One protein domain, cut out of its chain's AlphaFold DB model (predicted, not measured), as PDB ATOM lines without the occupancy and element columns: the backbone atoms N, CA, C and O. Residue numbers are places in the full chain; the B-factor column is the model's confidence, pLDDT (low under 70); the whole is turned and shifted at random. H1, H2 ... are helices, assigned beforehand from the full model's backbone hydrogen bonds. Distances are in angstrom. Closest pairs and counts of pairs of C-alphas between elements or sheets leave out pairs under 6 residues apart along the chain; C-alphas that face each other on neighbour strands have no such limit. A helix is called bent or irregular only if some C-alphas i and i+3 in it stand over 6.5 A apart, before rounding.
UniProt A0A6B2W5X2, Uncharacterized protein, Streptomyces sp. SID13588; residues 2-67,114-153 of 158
ATOM      1  N   ASN A   2     199.002 199.932 146.886       90.31
ATOM      2  CA  ASN A   2     197.733 199.941 147.630       90.31
ATOM      3  C   ASN A   2     196.983 198.597 147.458       90.31
ATOM      4  O   ASN A   2     197.441 197.733 146.707       90.31
ATOM      5  N   ALA A   3     195.872 198.402 148.180       90.69
ATOM      6  CA  ALA A   3     195.107 197.148 148.170       90.69
ATOM      7  C   ALA A   3     194.623 196.766 146.761       90.69
ATOM      8  O   ALA A   3     194.831 195.633 146.332       90.69
ATOM      9  N   LEU A   4     194.098 197.734 146.003       91.38
ATOM     10  CA  LEU A   4     193.647 197.520 144.629       91.38
ATOM     11  C   LEU A   4     194.787 197.097 143.691       91.38
ATOM     12  O   LEU A   4     194.666 196.092 143.005       91.38
ATOM     13  N   GLN A   5     195.937 197.776 143.738       92.12
ATOM     14  CA  GLN A   5     197.114 197.401 142.944       92.12
ATOM     15  C   GLN A   5     197.623 195.997 143.296       92.12
ATOM     16  O   GLN A   5     198.072 195.263 142.417       92.12
ATOM     17  N   ARG A   6     197.568 195.607 144.579       94.12
ATOM     18  CA  ARG A   6     197.877 194.233 145.001       94.12
ATOM     19  C   ARG A   6     196.878 193.252 144.384       94.12
ATOM     20  O   ARG A   6     197.296 192.217 143.872       94.12
ATOM     21  N   GLY A   7     195.594 193.596 144.416       94.69
ATOM     22  CA  GLY A   7     194.508 192.847 143.796       94.69
ATOM     23  C   GLY A   7     194.697 192.628 142.296       94.69
ATOM     24  O   GLY A   7     194.648 191.495 141.823       94.69
ATOM     25  N   ASP A   8     195.008 193.687 141.552       95.06
ATOM     26  CA  ASP A   8     195.262 193.615 140.112       95.06
ATOM     27  C   ASP A   8     196.406 192.653 139.784       95.06
ATOM     28  O   ASP A   8     196.291 191.823 138.880       95.06
ATOM     29  N   VAL A   9     197.507 192.734 140.540       95.94
ATOM     30  CA  VAL A   9     198.669 191.852 140.368       95.94
ATOM     31  C   VAL A   9     198.310 190.400 140.681       95.94
ATOM     32  O   VAL A   9     198.709 189.504 139.938       95.94
ATOM     33  N   LEU A  10     197.548 190.154 141.748       96.81
ATOM     34  CA  LEU A  10     197.094 188.809 142.109       96.81
ATOM     35  C   LEU A  10     196.197 188.207 141.021       96.81
ATOM     36  O   LEU A  10     196.419 187.065 140.626       96.81
ATOM     37  N   LEU A  11     195.251 188.975 140.476       96.06
ATOM     38  CA  LEU A  11     194.366 188.505 139.408       96.06
ATOM     39  C   LEU A  11     195.124 188.267 138.091       96.06
ATOM     40  O   LEU A  11     194.875 187.283 137.393       96.06
ATOM     41  N   GLN A  12     196.090 189.129 137.762       95.31
ATOM     42  CA  GLN A  12     196.989 188.924 136.622       95.31
ATOM     43  C   GLN A  12     197.824 187.654 136.774       95.31
ATOM     44  O   GLN A  12     197.924 186.886 135.816       95.31
ATOM     45  N   ALA A  13     198.391 187.425 137.960       94.56
ATOM     46  CA  ALA A  13     199.140 186.214 138.266       94.56
ATOM     47  C   ALA A  13     198.247 184.975 138.161       94.56
ATOM     48  O   ALA A  13     198.637 184.017 137.504       94.56
ATOM     49  N   ALA A  14     197.025 185.028 138.699       95.69
ATOM     50  CA  ALA A  14     196.069 183.929 138.632       95.69
ATOM     51  C   ALA A  14     195.787 183.504 137.182       95.69
ATOM     52  O   ALA A  14     195.914 182.334 136.834       95.69
ATOM     53  N   VAL A  15     195.480 184.463 136.302       94.25
ATOM     54  CA  VAL A  15     195.235 184.193 134.873       94.25
ATOM     55  C   VAL A  15     196.500 183.709 134.155       94.25
ATOM     56  O   VAL A  15     196.423 182.840 133.284       94.25
ATOM     57  N   ALA A  16     197.667 184.257 134.499       92.50
ATOM     58  CA  ALA A  16     198.941 183.859 133.907       92.50
ATOM     59  C   ALA A  16     199.355 182.433 134.298       92.50
ATOM     60  O   ALA A  16     199.879 181.720 133.449       92.50
ATOM     61  N   GLU A  17     199.119 182.037 135.551       92.69
ATOM     62  CA  GLU A  17     199.397 180.706 136.107       92.69
ATOM     63  C   GLU A  17     198.356 179.675 135.630       92.69
ATOM     64  O   GLU A  17     198.701 178.533 135.337       92.69
ATOM     65  N   ALA A  18     197.098 180.080 135.429       90.94
ATOM     66  CA  ALA A  18     196.059 179.208 134.877       90.94
ATOM     67  C   ALA A  18     196.387 178.710 133.462       90.94
ATOM     68  O   ALA A  18     196.193 177.540 133.142       90.94
ATOM     69  N   ALA A  19     196.898 179.595 132.605       85.56
ATOM     70  CA  ALA A  19     197.133 179.306 131.193       85.56
ATOM     71  C   ALA A  19     198.101 178.127 130.916       85.56
ATOM     72  O   ALA A  19     197.793 177.312 130.050       85.56
ATOM     73  N   PRO A  20     199.246 177.963 131.607       86.81
ATOM     74  CA  PRO A  20     200.087 176.769 131.472       86.81
ATOM     75  C   PRO A  20     199.542 175.520 132.191       86.81
ATOM     76  O   PRO A  20     200.168 174.469 132.094       86.81
ATOM     77  N   GLY A  21     198.402 175.605 132.886       86.12
ATOM     78  CA  GLY A  21     197.816 174.489 133.633       86.12
ATOM     79  C   GLY A  21     198.143 174.465 135.130       86.12
ATOM     80  O   GLY A  21     197.797 173.492 135.800       86.12
ATOM     81  N   GLU A  22     198.747 175.523 135.686       91.12
ATOM     82  CA  GLU A  22     199.093 175.630 137.115       91.12
ATOM     83  C   GLU A  22     197.874 176.041 137.961       91.12
ATOM     84  O   GLU A  22     197.898 177.001 138.736       91.12
ATOM     85  N   SER A  23     196.770 175.303 137.817       88.25
ATOM     86  CA  SER A  23     195.472 175.613 138.430       88.25
ATOM     87  C   SER A  23     195.537 175.734 139.955       88.25
ATOM     88  O   SER A  23     194.802 176.523 140.541       88.25
ATOM     89  N   ALA A  24     196.418 174.975 140.615       91.88
ATOM     90  CA  ALA A  24     196.613 175.067 142.063       91.88
ATOM     91  C   ALA A  24     197.249 176.404 142.480       91.88
ATOM     92  O   ALA A  24     196.799 177.015 143.447       91.88
ATOM     93  N   MET A  25     198.254 176.883 141.736       93.19
ATOM     94  CA  MET A  25     198.875 178.184 141.999       93.19
ATOM     95  C   MET A  25     197.880 179.312 141.729       93.19
ATOM     96  O   MET A  25     197.689 180.170 142.590       93.19
ATOM     97  N   ALA A  26     197.159 179.229 140.604       94.56
ATOM     98  CA  ALA A  26     196.129 180.194 140.239       94.56
ATOM     99  C   ALA A  26     195.039 180.316 141.319       94.56
ATOM    100  O   ALA A  26     194.695 181.427 141.718       94.56
ATOM    101  N   ARG A  27     194.553 179.188 141.857       93.69
ATOM    102  CA  ARG A  27     193.594 179.172 142.977       93.69
ATOM    103  C   ARG A  27     194.174 179.778 144.251       93.69
ATOM    104  O   ARG A  27     193.506 180.587 144.882       93.69
ATOM    105  N   GLY A  28     195.438 179.494 144.568       96.44
ATOM    106  CA  GLY A  28     196.127 180.139 145.688       96.44
ATOM    107  C   GLY A  28     196.209 181.665 145.552       96.44
ATOM    108  O   GLY A  28     196.211 182.377 146.552       96.44
ATOM    109  N   ARG A  29     196.229 182.212 144.325       96.50
ATOM    110  CA  ARG A  29     196.105 183.666 144.111       96.50
ATOM    111  C   ARG A  29     194.704 184.177 144.414       96.50
ATOM    112  O   ARG A  29     194.592 185.268 144.962       96.50
ATOM    113  N   VAL A  30     193.667 183.411 144.077       96.00
ATOM    114  CA  VAL A  30     192.271 183.757 144.385       96.00
ATOM    115  C   VAL A  30     192.022 183.746 145.886       96.00
ATOM    116  O   VAL A  30     191.409 184.683 146.385       96.00
ATOM    117  N   ASP A  31     192.574 182.778 146.617       97.00
ATOM    118  CA  ASP A  31     192.496 182.762 148.084       97.00
ATOM    119  C   ASP A  31     193.017 184.086 148.674       97.00
ATOM    120  O   ASP A  31     192.353 184.716 149.490       97.00
ATOM    121  N   LEU A  32     194.155 184.581 148.169       96.94
ATOM    122  CA  LEU A  32     194.730 185.867 148.587       96.94
ATOM    123  C   LEU A  32     193.922 187.094 148.128       96.94
ATOM    124  O   LEU A  32     194.043 188.154 148.742       96.94
ATOM    125  N   LEU A  33     193.149 186.998 147.038       95.75
ATOM    126  CA  LEU A  33     192.225 188.062 146.625       95.75
ATOM    127  C   LEU A  33     191.078 188.192 147.628       95.75
ATOM    128  O   LEU A  33     190.713 189.309 147.978       95.75
ATOM    129  N   LEU A  34     190.543 187.065 148.107       95.38
ATOM    130  CA  LEU A  34     189.399 187.009 149.025       95.38
ATOM    131  C   LEU A  34     189.697 187.567 150.427       95.38
ATOM    132  O   LEU A  34     188.764 187.883 151.164       95.38
ATOM    133  N   GLU A  35     190.976 187.732 150.774       95.69
ATOM    134  CA  GLU A  35     191.435 188.410 151.994       95.69
ATOM    135  C   GLU A  35     191.361 189.949 151.913       95.69
ATOM    136  O   GLU A  35     191.586 190.629 152.917       95.69
ATOM    137  N   LEU A  36     191.108 190.517 150.730       95.31
ATOM    138  CA  LEU A  36     191.001 191.966 150.538       95.31
ATOM    139  C   LEU A  36     189.660 192.502 151.069       95.31
ATOM    140  O   LEU A  36     188.693 191.763 151.246       95.31
ATOM    141  N   ASP A  37     189.608 193.809 151.329       94.81
ATOM    142  CA  ASP A  37     188.380 194.488 151.751       94.81
ATOM    143  C   ASP A  37     187.292 194.456 150.662       94.81
ATOM    144  O   ASP A  37     187.585 194.331 149.471       94.81
ATOM    145  N   ASP A  38     186.028 194.590 151.074       94.06
ATOM    146  CA  ASP A  38     184.865 194.462 150.187       94.06
ATOM    147  C   ASP A  38     184.858 195.485 149.041       94.06
ATOM    148  O   ASP A  38     184.436 195.151 147.934       94.06
ATOM    149  N   ASP A  39     185.360 196.705 149.260       93.44
ATOM    150  CA  ASP A  39     185.432 197.737 148.216       93.44
ATOM    151  C   ASP A  39     186.449 197.350 147.131       93.44
ATOM    152  O   ASP A  39     186.190 197.457 145.920       93.44
ATOM    153  N   THR A  40     187.607 196.849 147.560       95.25
ATOM    154  CA  THR A  40     188.631 196.308 146.668       95.25
ATOM    155  C   THR A  40     188.117 195.067 145.936       95.25
ATOM    156  O   THR A  40     188.240 194.984 144.710       95.25
ATOM    157  N   LEU A  41     187.486 194.131 146.649       95.12
ATOM    158  CA  LEU A  41     186.897 192.922 146.070       95.12
ATOM    159  C   LEU A  41     185.826 193.247 145.035       95.12
ATOM    160  O   LEU A  41     185.877 192.711 143.932       95.12
ATOM    161  N   PHE A  42     184.916 194.174 145.332       95.25
ATOM    162  CA  PHE A  42     183.889 194.607 144.389       95.25
ATOM    163  C   PHE A  42     184.503 195.149 143.099       95.25
ATOM    164  O   PHE A  42     184.058 194.826 141.992       95.25
ATOM    165  N   THR A  43     185.561 195.951 143.225       94.25
ATOM    166  CA  THR A  43     186.282 196.489 142.068       94.25
ATOM    167  C   THR A  43     186.875 195.367 141.217       94.25
ATOM    168  O   THR A  43     186.674 195.341 140.001       94.25
ATOM    169  N   LEU A  44     187.527 194.395 141.850       96.19
ATOM    170  CA  LEU A  44     188.116 193.242 141.173       96.19
ATOM    171  C   LEU A  44     187.066 192.310 140.553       96.19
ATOM    172  O   LEU A  44     187.290 191.787 139.461       96.19
ATOM    173  N   THR A  45     185.900 192.141 141.179       95.62
ATOM    174  CA  THR A  45     184.776 191.391 140.605       95.62
ATOM    175  C   THR A  45     184.343 192.011 139.276       95.62
ATOM    176  O   THR A  45     184.203 191.300 138.280       95.62
ATOM    177  N   LYS A  46     184.221 193.345 139.198       93.56
ATOM    178  CA  LYS A  46     183.916 194.037 137.929       93.56
ATOM    179  C   LYS A  46     185.004 193.825 136.873       93.56
ATOM    180  O   LYS A  46     184.691 193.650 135.690       93.56
ATOM    181  N   VAL A  47     186.277 193.802 137.279       95.12
ATOM    182  CA  VAL A  47     187.405 193.488 136.385       95.12
ATOM    183  C   VAL A  47     187.278 192.069 135.823       95.12
ATOM    184  O   VAL A  47     187.377 191.895 134.603       95.12
ATOM    185  N   ALA A  48     187.023 191.074 136.677       95.38
ATOM    186  CA  ALA A  48     186.861 189.673 136.285       95.38
ATOM    187  C   ALA A  48     185.674 189.488 135.323       95.38
ATOM    188  O   ALA A  48     185.832 188.924 134.240       95.38
ATOM    189  N   VAL A  49     184.517 190.069 135.644       93.06
ATOM    190  CA  VAL A  49     183.316 190.052 134.791       93.06
ATOM    191  C   VAL A  49     183.582 190.725 133.439       93.06
ATOM    192  O   VAL A  49     183.246 190.187 132.380       93.06
ATOM    193  N   THR A  50     184.266 191.871 133.432       92.31
ATOM    194  CA  THR A  50     184.654 192.561 132.193       92.31
ATOM    195  C   THR A  50     185.622 191.729 131.351       92.31
ATOM    196  O   THR A  50     185.547 191.746 130.118       92.31
ATOM    197  N   PHE A  51     186.542 191.005 131.987       93.06
ATOM    198  CA  PHE A  51     187.450 190.080 131.315       93.06
ATOM    199  C   PHE A  51     186.702 188.901 130.679       93.06
ATOM    200  O   PHE A  51     186.875 188.659 129.482       93.06
ATOM    201  N   LEU A  52     185.809 188.252 131.425       91.94
ATOM    202  CA  LEU A  52     184.951 187.168 130.937       91.94
ATOM    203  C   LEU A  52     184.114 187.602 129.723       91.94
ATOM    204  O   LEU A  52     184.110 186.931 128.693       91.94
ATOM    205  N   MET A  53     183.491 188.784 129.775       88.12
ATOM    206  CA  MET A  53     182.739 189.315 128.632       88.12
ATOM    207  C   MET A  53     183.602 189.563 127.393       88.12
ATOM    208  O   MET A  53     183.156 189.340 126.264       88.12
ATOM    209  N   ARG A  54     184.837 190.048 127.571       87.25
ATOM    210  CA  ARG A  54     185.770 190.241 126.450       87.25
ATOM    211  C   ARG A  54     186.149 188.915 125.809       87.25
ATOM    212  O   ARG A  54     186.268 188.875 124.587       87.25
ATOM    213  N   ILE A  55     186.326 187.872 126.616       87.38
ATOM    214  CA  ILE A  55     186.588 186.516 126.138       87.38
ATOM    215  C   ILE A  55     185.403 185.995 125.325       87.38
ATOM    216  O   ILE A  55     185.595 185.676 124.154       87.38
ATOM    217  N   HIS A  56     184.186 186.009 125.880       84.56
ATOM    218  CA  HIS A  56     182.994 185.529 125.167       84.56
ATOM    219  C   HIS A  56     182.805 186.242 123.826       84.56
ATOM    220  O   HIS A  56     182.583 185.608 122.793       84.56
ATOM    221  N   ARG A  57     182.995 187.567 123.806       81.81
ATOM    222  CA  ARG A  57     182.924 188.347 122.567       81.81
ATOM    223  C   ARG A  57     184.011 187.958 121.559       81.81
ATOM    224  O   ARG A  57     183.743 187.936 120.361       81.81
ATOM    225  N   ALA A  58     185.235 187.695 122.016       81.12
ATOM    226  CA  ALA A  58     186.338 187.284 121.145       81.12
ATOM    227  C   ALA A  58     186.121 185.883 120.547       81.12
ATOM    228  O   ALA A  58     186.570 185.628 119.434       81.12
ATOM    229  N   GLU A  59     185.395 185.009 121.244       80.06
ATOM    230  CA  GLU A  59     184.990 183.683 120.759       80.06
ATOM    231  C   GLU A  59     183.772 183.720 119.818       80.06
ATOM    232  O   GLU A  59     183.270 182.673 119.416       80.06
ATOM    233  N   GLY A  60     183.297 184.911 119.433       72.94
ATOM    234  CA  GLY A  60     182.189 185.067 118.490       72.94
ATOM    235  C   GLY A  60     180.814 184.784 119.095       72.94
ATOM    236  O   GLY A  60     179.846 184.637 118.353       72.94
ATOM    237  N   GLN A  61     180.700 184.728 120.425       72.50
ATOM    238  CA  GLN A  61     179.394 184.654 121.069       72.50
ATOM    239  C   GLN A  61     178.691 186.010 120.922       72.50
ATOM    240  O   GLN A  61     179.071 187.001 121.548       72.50
ATOM    241  N   GLU A  62     177.668 186.059 120.060       54.78
ATOM    242  CA  GLU A  62     176.859 187.264 119.805       54.78
ATOM    243  C   GLU A  62     176.111 187.742 121.056       54.78
ATOM    244  O   GLU A  62     175.823 188.932 121.198       54.78
ATOM    245  N   ARG A  63     175.827 186.821 121.983       58.03
ATOM    246  CA  ARG A  63     175.269 187.117 123.301       58.03
ATOM    247  C   ARG A  63     176.362 186.974 124.349       58.03
ATOM    248  O   ARG A  63     176.866 185.884 124.579       58.03
ATOM    249  N   THR A  64     176.694 188.083 125.003       63.44
ATOM    250  CA  THR A  64     177.513 188.089 126.226       63.44
ATOM    251  C   THR A  64     176.717 187.686 127.464       63.44
ATOM    252  O   THR A  64     177.324 187.363 128.481       63.44
ATOM    253  N   ALA A  65     175.382 187.720 127.375       63.91
ATOM    254  CA  ALA A  65     174.492 187.200 128.399       63.91
ATOM    255  C   ALA A  65     174.505 185.669 128.360       63.91
ATOM    256  O   ALA A  65     174.255 185.071 127.307       63.91
ATOM    257  N   LEU A  66     174.801 185.055 129.502       73.00
ATOM    258  CA  LEU A  66     174.746 183.610 129.662       73.00
ATOM    259  C   LEU A  66     173.296 183.182 129.927       73.00
ATOM    260  O   LEU A  66     172.548 183.938 130.558       73.00
ATOM    261  N   PRO A  67     172.876 182.009 129.415       67.62
ATOM    262  CA  PRO A  67     171.545 181.492 129.687       67.62
ATOM    263  C   PRO A  67     171.347 181.365 131.195       67.62
ATOM    264  O   PRO A  67     172.222 180.863 131.898       67.62
ATOM    265  N   LEU A 114     181.592 184.836 146.316       95.31
ATOM    266  CA  LEU A 114     182.498 185.898 145.856       95.31
ATOM    267  C   LEU A 114     183.747 185.358 145.147       95.31
ATOM    268  O   LEU A 114     184.379 186.093 144.386       95.31
ATOM    269  N   ARG A 115     184.101 184.091 145.373       96.50
ATOM    270  CA  ARG A 115     185.201 183.402 144.687       96.50
ATOM    271  C   ARG A 115     184.885 183.102 143.221       96.50
ATOM    272  O   ARG A 115     185.773 183.227 142.376       96.50
ATOM    273  N   ASP A 116     183.644 182.730 142.906       96.31
ATOM    274  CA  ASP A 116     183.298 182.148 141.599       96.31
ATOM    275  C   ASP A 116     183.604 183.038 140.380       96.31
ATOM    276  O   ASP A 116     184.103 182.497 139.395       96.31
ATOM    277  N   PRO A 117     183.449 184.379 140.398       96.00
ATOM    278  CA  PRO A 117     183.854 185.204 139.258       96.00
ATOM    279  C   PRO A 117     185.342 185.072 138.906       96.00
ATOM    280  O   PRO A 117     185.717 185.146 137.731       96.00
ATOM    281  N   PHE A 118     186.198 184.882 139.914       97.38
ATOM    282  CA  PHE A 118     187.640 184.714 139.735       97.38
ATOM    283  C   PHE A 118     187.985 183.292 139.298       97.38
ATOM    284  O   PHE A 118     188.764 183.118 138.358       97.38
ATOM    285  N   ASP A 119     187.360 182.289 139.916       95.75
ATOM    286  CA  ASP A 119     187.510 180.892 139.505       95.75
ATOM    287  C   ASP A 119     187.038 180.694 138.062       95.75
ATOM    288  O   ASP A 119     187.741 180.076 137.261       95.75
ATOM    289  N   PHE A 120     185.927 181.316 137.660       94.81
ATOM    290  CA  PHE A 120     185.459 181.247 136.283       94.81
ATOM    291  C   PHE A 120     186.425 181.939 135.312       94.81
ATOM    292  O   PHE A 120     186.672 181.439 134.215       94.81
ATOM    293  N   ALA A 121     187.037 183.062 135.701       94.19
ATOM    294  CA  ALA A 121     188.074 183.703 134.890       94.19
ATOM    295  C   ALA A 121     189.293 182.784 134.670       94.19
ATOM    296  O   ALA A 121     189.828 182.740 133.559       94.19
ATOM    297  N   ILE A 122     189.698 182.029 135.696       94.69
ATOM    298  CA  ILE A 122     190.761 181.013 135.625       94.69
ATOM    299  C   ILE A 122     190.347 179.849 134.722       94.69
ATOM    300  O   ILE A 122     191.116 179.469 133.842       94.69
ATOM    301  N   GLU A 123     189.136 179.314 134.894       93.38
ATOM    302  CA  GLU A 123     188.581 178.241 134.059       93.38
ATOM    303  C   GLU A 123     188.594 178.638 132.579       93.38
ATOM    304  O   GLU A 123     189.136 177.915 131.742       93.38
ATOM    305  N   ARG A 124     188.095 179.838 132.250       91.06
ATOM    306  CA  ARG A 124     188.120 180.358 130.874       91.06
ATOM    307  C   ARG A 124     189.540 180.551 130.353       91.06
ATOM    308  O   ARG A 124     189.799 180.272 129.181       91.06
ATOM    309  N   ALA A 125     190.460 181.036 131.184       89.88
ATOM    310  CA  ALA A 125     191.860 181.201 130.799       89.88
ATOM    311  C   ALA A 125     192.520 179.851 130.475       89.88
ATOM    312  O   ALA A 125     193.180 179.733 129.440       89.88
ATOM    313  N   LEU A 126     192.288 178.834 131.308       90.62
ATOM    314  CA  LEU A 126     192.752 177.465 131.097       90.62
ATOM    315  C   LEU A 126     192.180 176.883 129.798       90.62
ATOM    316  O   LEU A 126     192.929 176.400 128.949       90.62
ATOM    317  N   GLU A 127     190.865 176.982 129.597       89.94
ATOM    318  CA  GLU A 127     190.208 176.504 128.380       89.94
ATOM    319  C   GLU A 127     190.784 177.159 127.118       89.94
ATOM    320  O   GLU A 127     191.112 176.477 126.146       89.94
ATOM    321  N   LEU A 128     190.956 178.481 127.111       86.75
ATOM    322  CA  LEU A 128     191.523 179.187 125.961       86.75
ATOM    323  C   LEU A 128     192.987 178.822 125.708       86.75
ATOM    324  O   LEU A 128     193.409 178.765 124.549       86.75
ATOM    325  N   ALA A 129     193.757 178.545 126.757       83.94
ATOM    326  CA  ALA A 129     195.129 178.096 126.600       83.94
ATOM    327  C   ALA A 129     195.207 176.731 125.899       83.94
ATOM    328  O   ALA A 129     196.050 176.548 125.018       83.94
ATOM    329  N   THR A 130     194.264 175.817 126.173       83.56
ATOM    330  CA  THR A 130     194.152 174.554 125.413       83.56
ATOM    331  C   THR A 130     193.816 174.773 123.934       83.56
ATOM    332  O   THR A 130     194.215 173.978 123.088       83.56
ATOM    333  N   LYS A 131     193.169 175.897 123.593       83.62
ATOM    334  CA  LYS A 131     192.905 176.344 122.212       83.62
ATOM    335  C   LYS A 131     194.072 177.138 121.592       83.62
ATOM    336  O   LYS A 131     193.868 177.882 120.637       83.62
ATOM    337  N   HIS A 132     195.286 177.000 122.128       79.69
ATOM    338  CA  HIS A 132     196.509 177.688 121.691       79.69
ATOM    339  C   HIS A 132     196.521 179.218 121.877       79.69
ATOM    340  O   HIS A 132     197.332 179.915 121.259       79.69
ATOM    341  N   VAL A 133     195.679 179.774 122.756       81.19
ATOM    342  CA  VAL A 133     195.810 181.181 123.159       81.19
ATOM    343  C   VAL A 133     196.938 181.309 124.182       81.19
ATOM    344  O   VAL A 133     196.842 180.818 125.301       81.19
ATOM    345  N   GLY A 134     198.020 182.000 123.816       80.94
ATOM    346  CA  GLY A 134     199.160 182.182 124.719       80.94
ATOM    347  C   GLY A 134     198.818 182.990 125.992       80.94
ATOM    348  O   GLY A 134     198.037 183.946 125.906       80.94
ATOM    349  N   PRO A 135     199.467 182.709 127.144       83.88
ATOM    350  CA  PRO A 135     199.235 183.406 128.418       83.88
ATOM    351  C   PRO A 135     199.323 184.935 128.311       83.88
ATOM    352  O   PRO A 135     198.491 185.663 128.850       83.88
ATOM    353  N   HIS A 136     200.282 185.447 127.532       88.12
ATOM    354  CA  HIS A 136     200.446 186.885 127.300       88.12
ATOM    355  C   HIS A 136     199.213 187.543 126.671       88.12
ATOM    356  O   HIS A 136     198.920 188.703 126.961       88.12
ATOM    357  N   THR A 137     198.484 186.828 125.811       88.50
ATOM    358  CA  THR A 137     197.258 187.340 125.194       88.50
ATOM    359  C   THR A 137     196.144 187.450 126.229       88.50
ATOM    360  O   THR A 137     195.463 188.476 126.268       88.50
ATOM    361  N   LEU A 138     195.997 186.444 127.093       89.06
ATOM    362  CA  LEU A 138     194.993 186.418 128.162       89.06
ATOM    363  C   LEU A 138     195.254 187.527 129.184       89.06
ATOM    364  O   LEU A 138     194.384 188.368 129.412       89.06
ATOM    365  N   VAL A 139     196.486 187.622 129.688       90.56
ATOM    366  CA  VAL A 139     196.900 188.694 130.606       90.56
ATOM    367  C   VAL A 139     196.710 190.065 129.959       90.56
ATOM    368  O   VAL A 139     196.180 190.975 130.585       90.56
ATOM    369  N   ARG A 140     197.040 190.233 128.670       91.00
ATOM    370  CA  ARG A 140     196.791 191.497 127.958       91.00
ATOM    371  C   ARG A 140     195.304 191.857 127.922       91.00
ATOM    372  O   ARG A 140     194.978 193.039 128.031       91.00
ATOM    373  N   GLN A 141     194.403 190.894 127.726       89.25
ATOM    374  CA  GLN A 141     192.963 191.171 127.765       89.25
ATOM    375  C   GLN A 141     192.509 191.570 129.167       89.25
ATOM    376  O   GLN A 141     191.754 192.536 129.289       89.25
ATOM    377  N   LEU A 142     193.032 190.912 130.203       91.69
ATOM    378  CA  LEU A 142     192.778 191.273 131.592       91.69
ATOM    379  C   LEU A 142     193.286 192.686 131.922       91.69
ATOM    380  O   LEU A 142     192.525 193.495 132.443       91.69
ATOM    381  N   CYS A 143     194.510 193.049 131.530       91.44
ATOM    382  CA  CYS A 143     195.039 194.403 131.739       91.44
ATOM    383  C   CYS A 143     194.176 195.472 131.058       91.44
ATOM    384  O   CYS A 143     194.013 196.576 131.575       91.44
ATOM    385  N   LYS A 144     193.583 195.161 129.899       89.88
ATOM    386  CA  LYS A 144     192.633 196.078 129.263       89.88
ATOM    387  C   LYS A 144     191.313 196.182 130.035       89.88
ATOM    388  O   LYS A 144     190.647 197.208 129.881       89.88
ATOM    389  N   SER A 145     190.898 195.151 130.774       89.75
ATOM    390  CA  SER A 145     189.750 195.206 131.693       89.75
ATOM    391  C   SER A 145     190.053 196.094 132.894       89.75
ATOM    392  O   SER A 145     189.268 196.998 133.153       89.75
ATOM    393  N   ILE A 146     191.222 195.930 133.522       89.75
ATOM    394  CA  ILE A 146     191.704 196.791 134.619       89.75
ATOM    395  C   ILE A 146     191.707 198.258 134.174       89.75
ATOM    396  O   ILE A 146     190.982 199.085 134.715       89.75
ATOM    397  N   ALA A 147     192.367 198.558 133.050       87.00
ATOM    398  CA  ALA A 147     192.425 199.917 132.508       87.00
ATOM    399  C   ALA A 147     191.062 200.486 132.057       87.00
ATOM    400  O   ALA A 147     190.976 201.664 131.697       87.00
ATOM    401  N   ARG A 148     190.014 199.660 131.944       83.12
ATOM    402  CA  ARG A 148     188.644 200.129 131.698       83.12
ATOM    403  C   ARG A 148     187.968 200.498 133.014       83.12
ATOM    404  O   ARG A 148     187.354 201.559 133.058       83.12
ATOM    405  N   GLU A 149     188.114 199.674 134.045       81.00
ATOM    406  CA  GLU A 149     187.574 199.969 135.375       81.00
ATOM    407  C   GLU A 149     188.230 201.207 135.993       81.00
ATOM    408  O   GLU A 149     187.507 202.087 136.449       81.00
ATOM    409  N   ASP A 150     189.550 201.372 135.869       70.75
ATOM    410  CA  ASP A 150     190.250 202.582 136.333       70.75
ATOM    411  C   ASP A 150     189.694 203.862 135.692       70.75
ATOM    412  O   ASP A 150     189.550 204.902 136.334       70.75
ATOM    413  N   ARG A 151     189.347 203.793 134.399       60.12
ATOM    414  CA  ARG A 151     188.744 204.917 133.667       60.12
ATOM    415  C   ARG A 151     187.286 205.155 134.047       60.12
ATOM    416  O   ARG A 151     186.860 206.304 134.040       60.12
ATOM    417  N   SER A 152     186.553 204.096 134.380       59.66
ATOM    418  CA  SER A 152     185.178 204.161 134.889       59.66
ATOM    419  C   SER A 152     185.122 204.767 136.296       59.66
ATOM    420  O   SER A 152     184.190 205.479 136.624       59.66
ATOM    421  N   MET A 153     186.145 204.558 137.128       52.47
ATOM    422  CA  MET A 153     186.242 205.213 138.440       52.47
ATOM    423  C   MET A 153     186.616 206.701 138.346       52.47
ATOM    424  O   MET A 153     186.326 207.465 139.260       52.47
TER     425      MET A 153
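What this domain is: This is residues 2 to 67 and 114 to 153 of the 158 residues of an uncharacterized protein of Streptomyces sp. SID13588 (UniProt A0A6B2W5X2). Five helices make a rounded bundle: H1 and H2 form a hairpin, H4 packs on both and on H3, and H5 packs on H1 and crosses H3 steeply. H1 touches the other four helices. The printed part has 106 residues with five named helices, H1 to H5 in chain order, and no named strand; the class is all helix. It is compact, with a radius of gyration of the C-alphas of 12.8 A and spans of 34 by 30 by 25 A.

Where its parts are: H1, residues 3 to 18, begins at C-alpha 3, (195.107, 197.148, 148.170), and is 22.3 A long. H2 is residues 23 to 34. H3, residues 38 to 58, is the longest at 30.0 A. H4, residues 114 to 130, is 26.1 A long and only just irregular: C-alphas 114 and 117 are 6.8 A apart. H5, residues 135 to 153, is 27.3 A long and ends at C-alpha 153, (186.242, 205.213, 138.440).

How they stand to each other: H1, the hub, touches H2 in a hairpin, opposite ways at a shallow tilt of 15 degrees; their closest C-alphas, of Ala 14 and Ala 26, are 4.1 A apart. With residues 3 to 8 alone H1 touches H3, closest at the C-alphas of Leu 4 and Thr 40, 5.5 A. With residues 11 to 18 alone it touches H4, closest at the C-alphas of Ala 18 and Leu 126, 5.3 A. H1 touches H5 at a shallow tilt of 24 degrees, closest at the C-alphas of Ala 16 and Pro 135, 5.5 A. H3 touches H4 the same way at a shallow tilt of 31 degrees, closest at the C-alphas of Ala 48 and Phe 118, 6.1 A. H5 touches H3 with residues 141 to 149 alone, at a steep tilt of 54 degrees, closest at the C-alphas of Phe 51 and Leu 142, 5.5 A. H2 and H5 are apart. Every O i to N i+4 pair is within hydrogen-bond range in H1, H2 and H3; H4 has 12 of 13 and H5 14 of 15.

The domain as a whole: The C-alphas farthest apart, of Asn 2 and Glu 62, are 37.0 A apart. Residues 68 to 113 are not printed, and C-alphas 67 and 114 are 20.0 A apart across the cut. The links H1 to H2, H2 to H3 and H4 to H5 are tight. The pLDDT is under 70 at residues 62 to 65, 67 and 151 to 153.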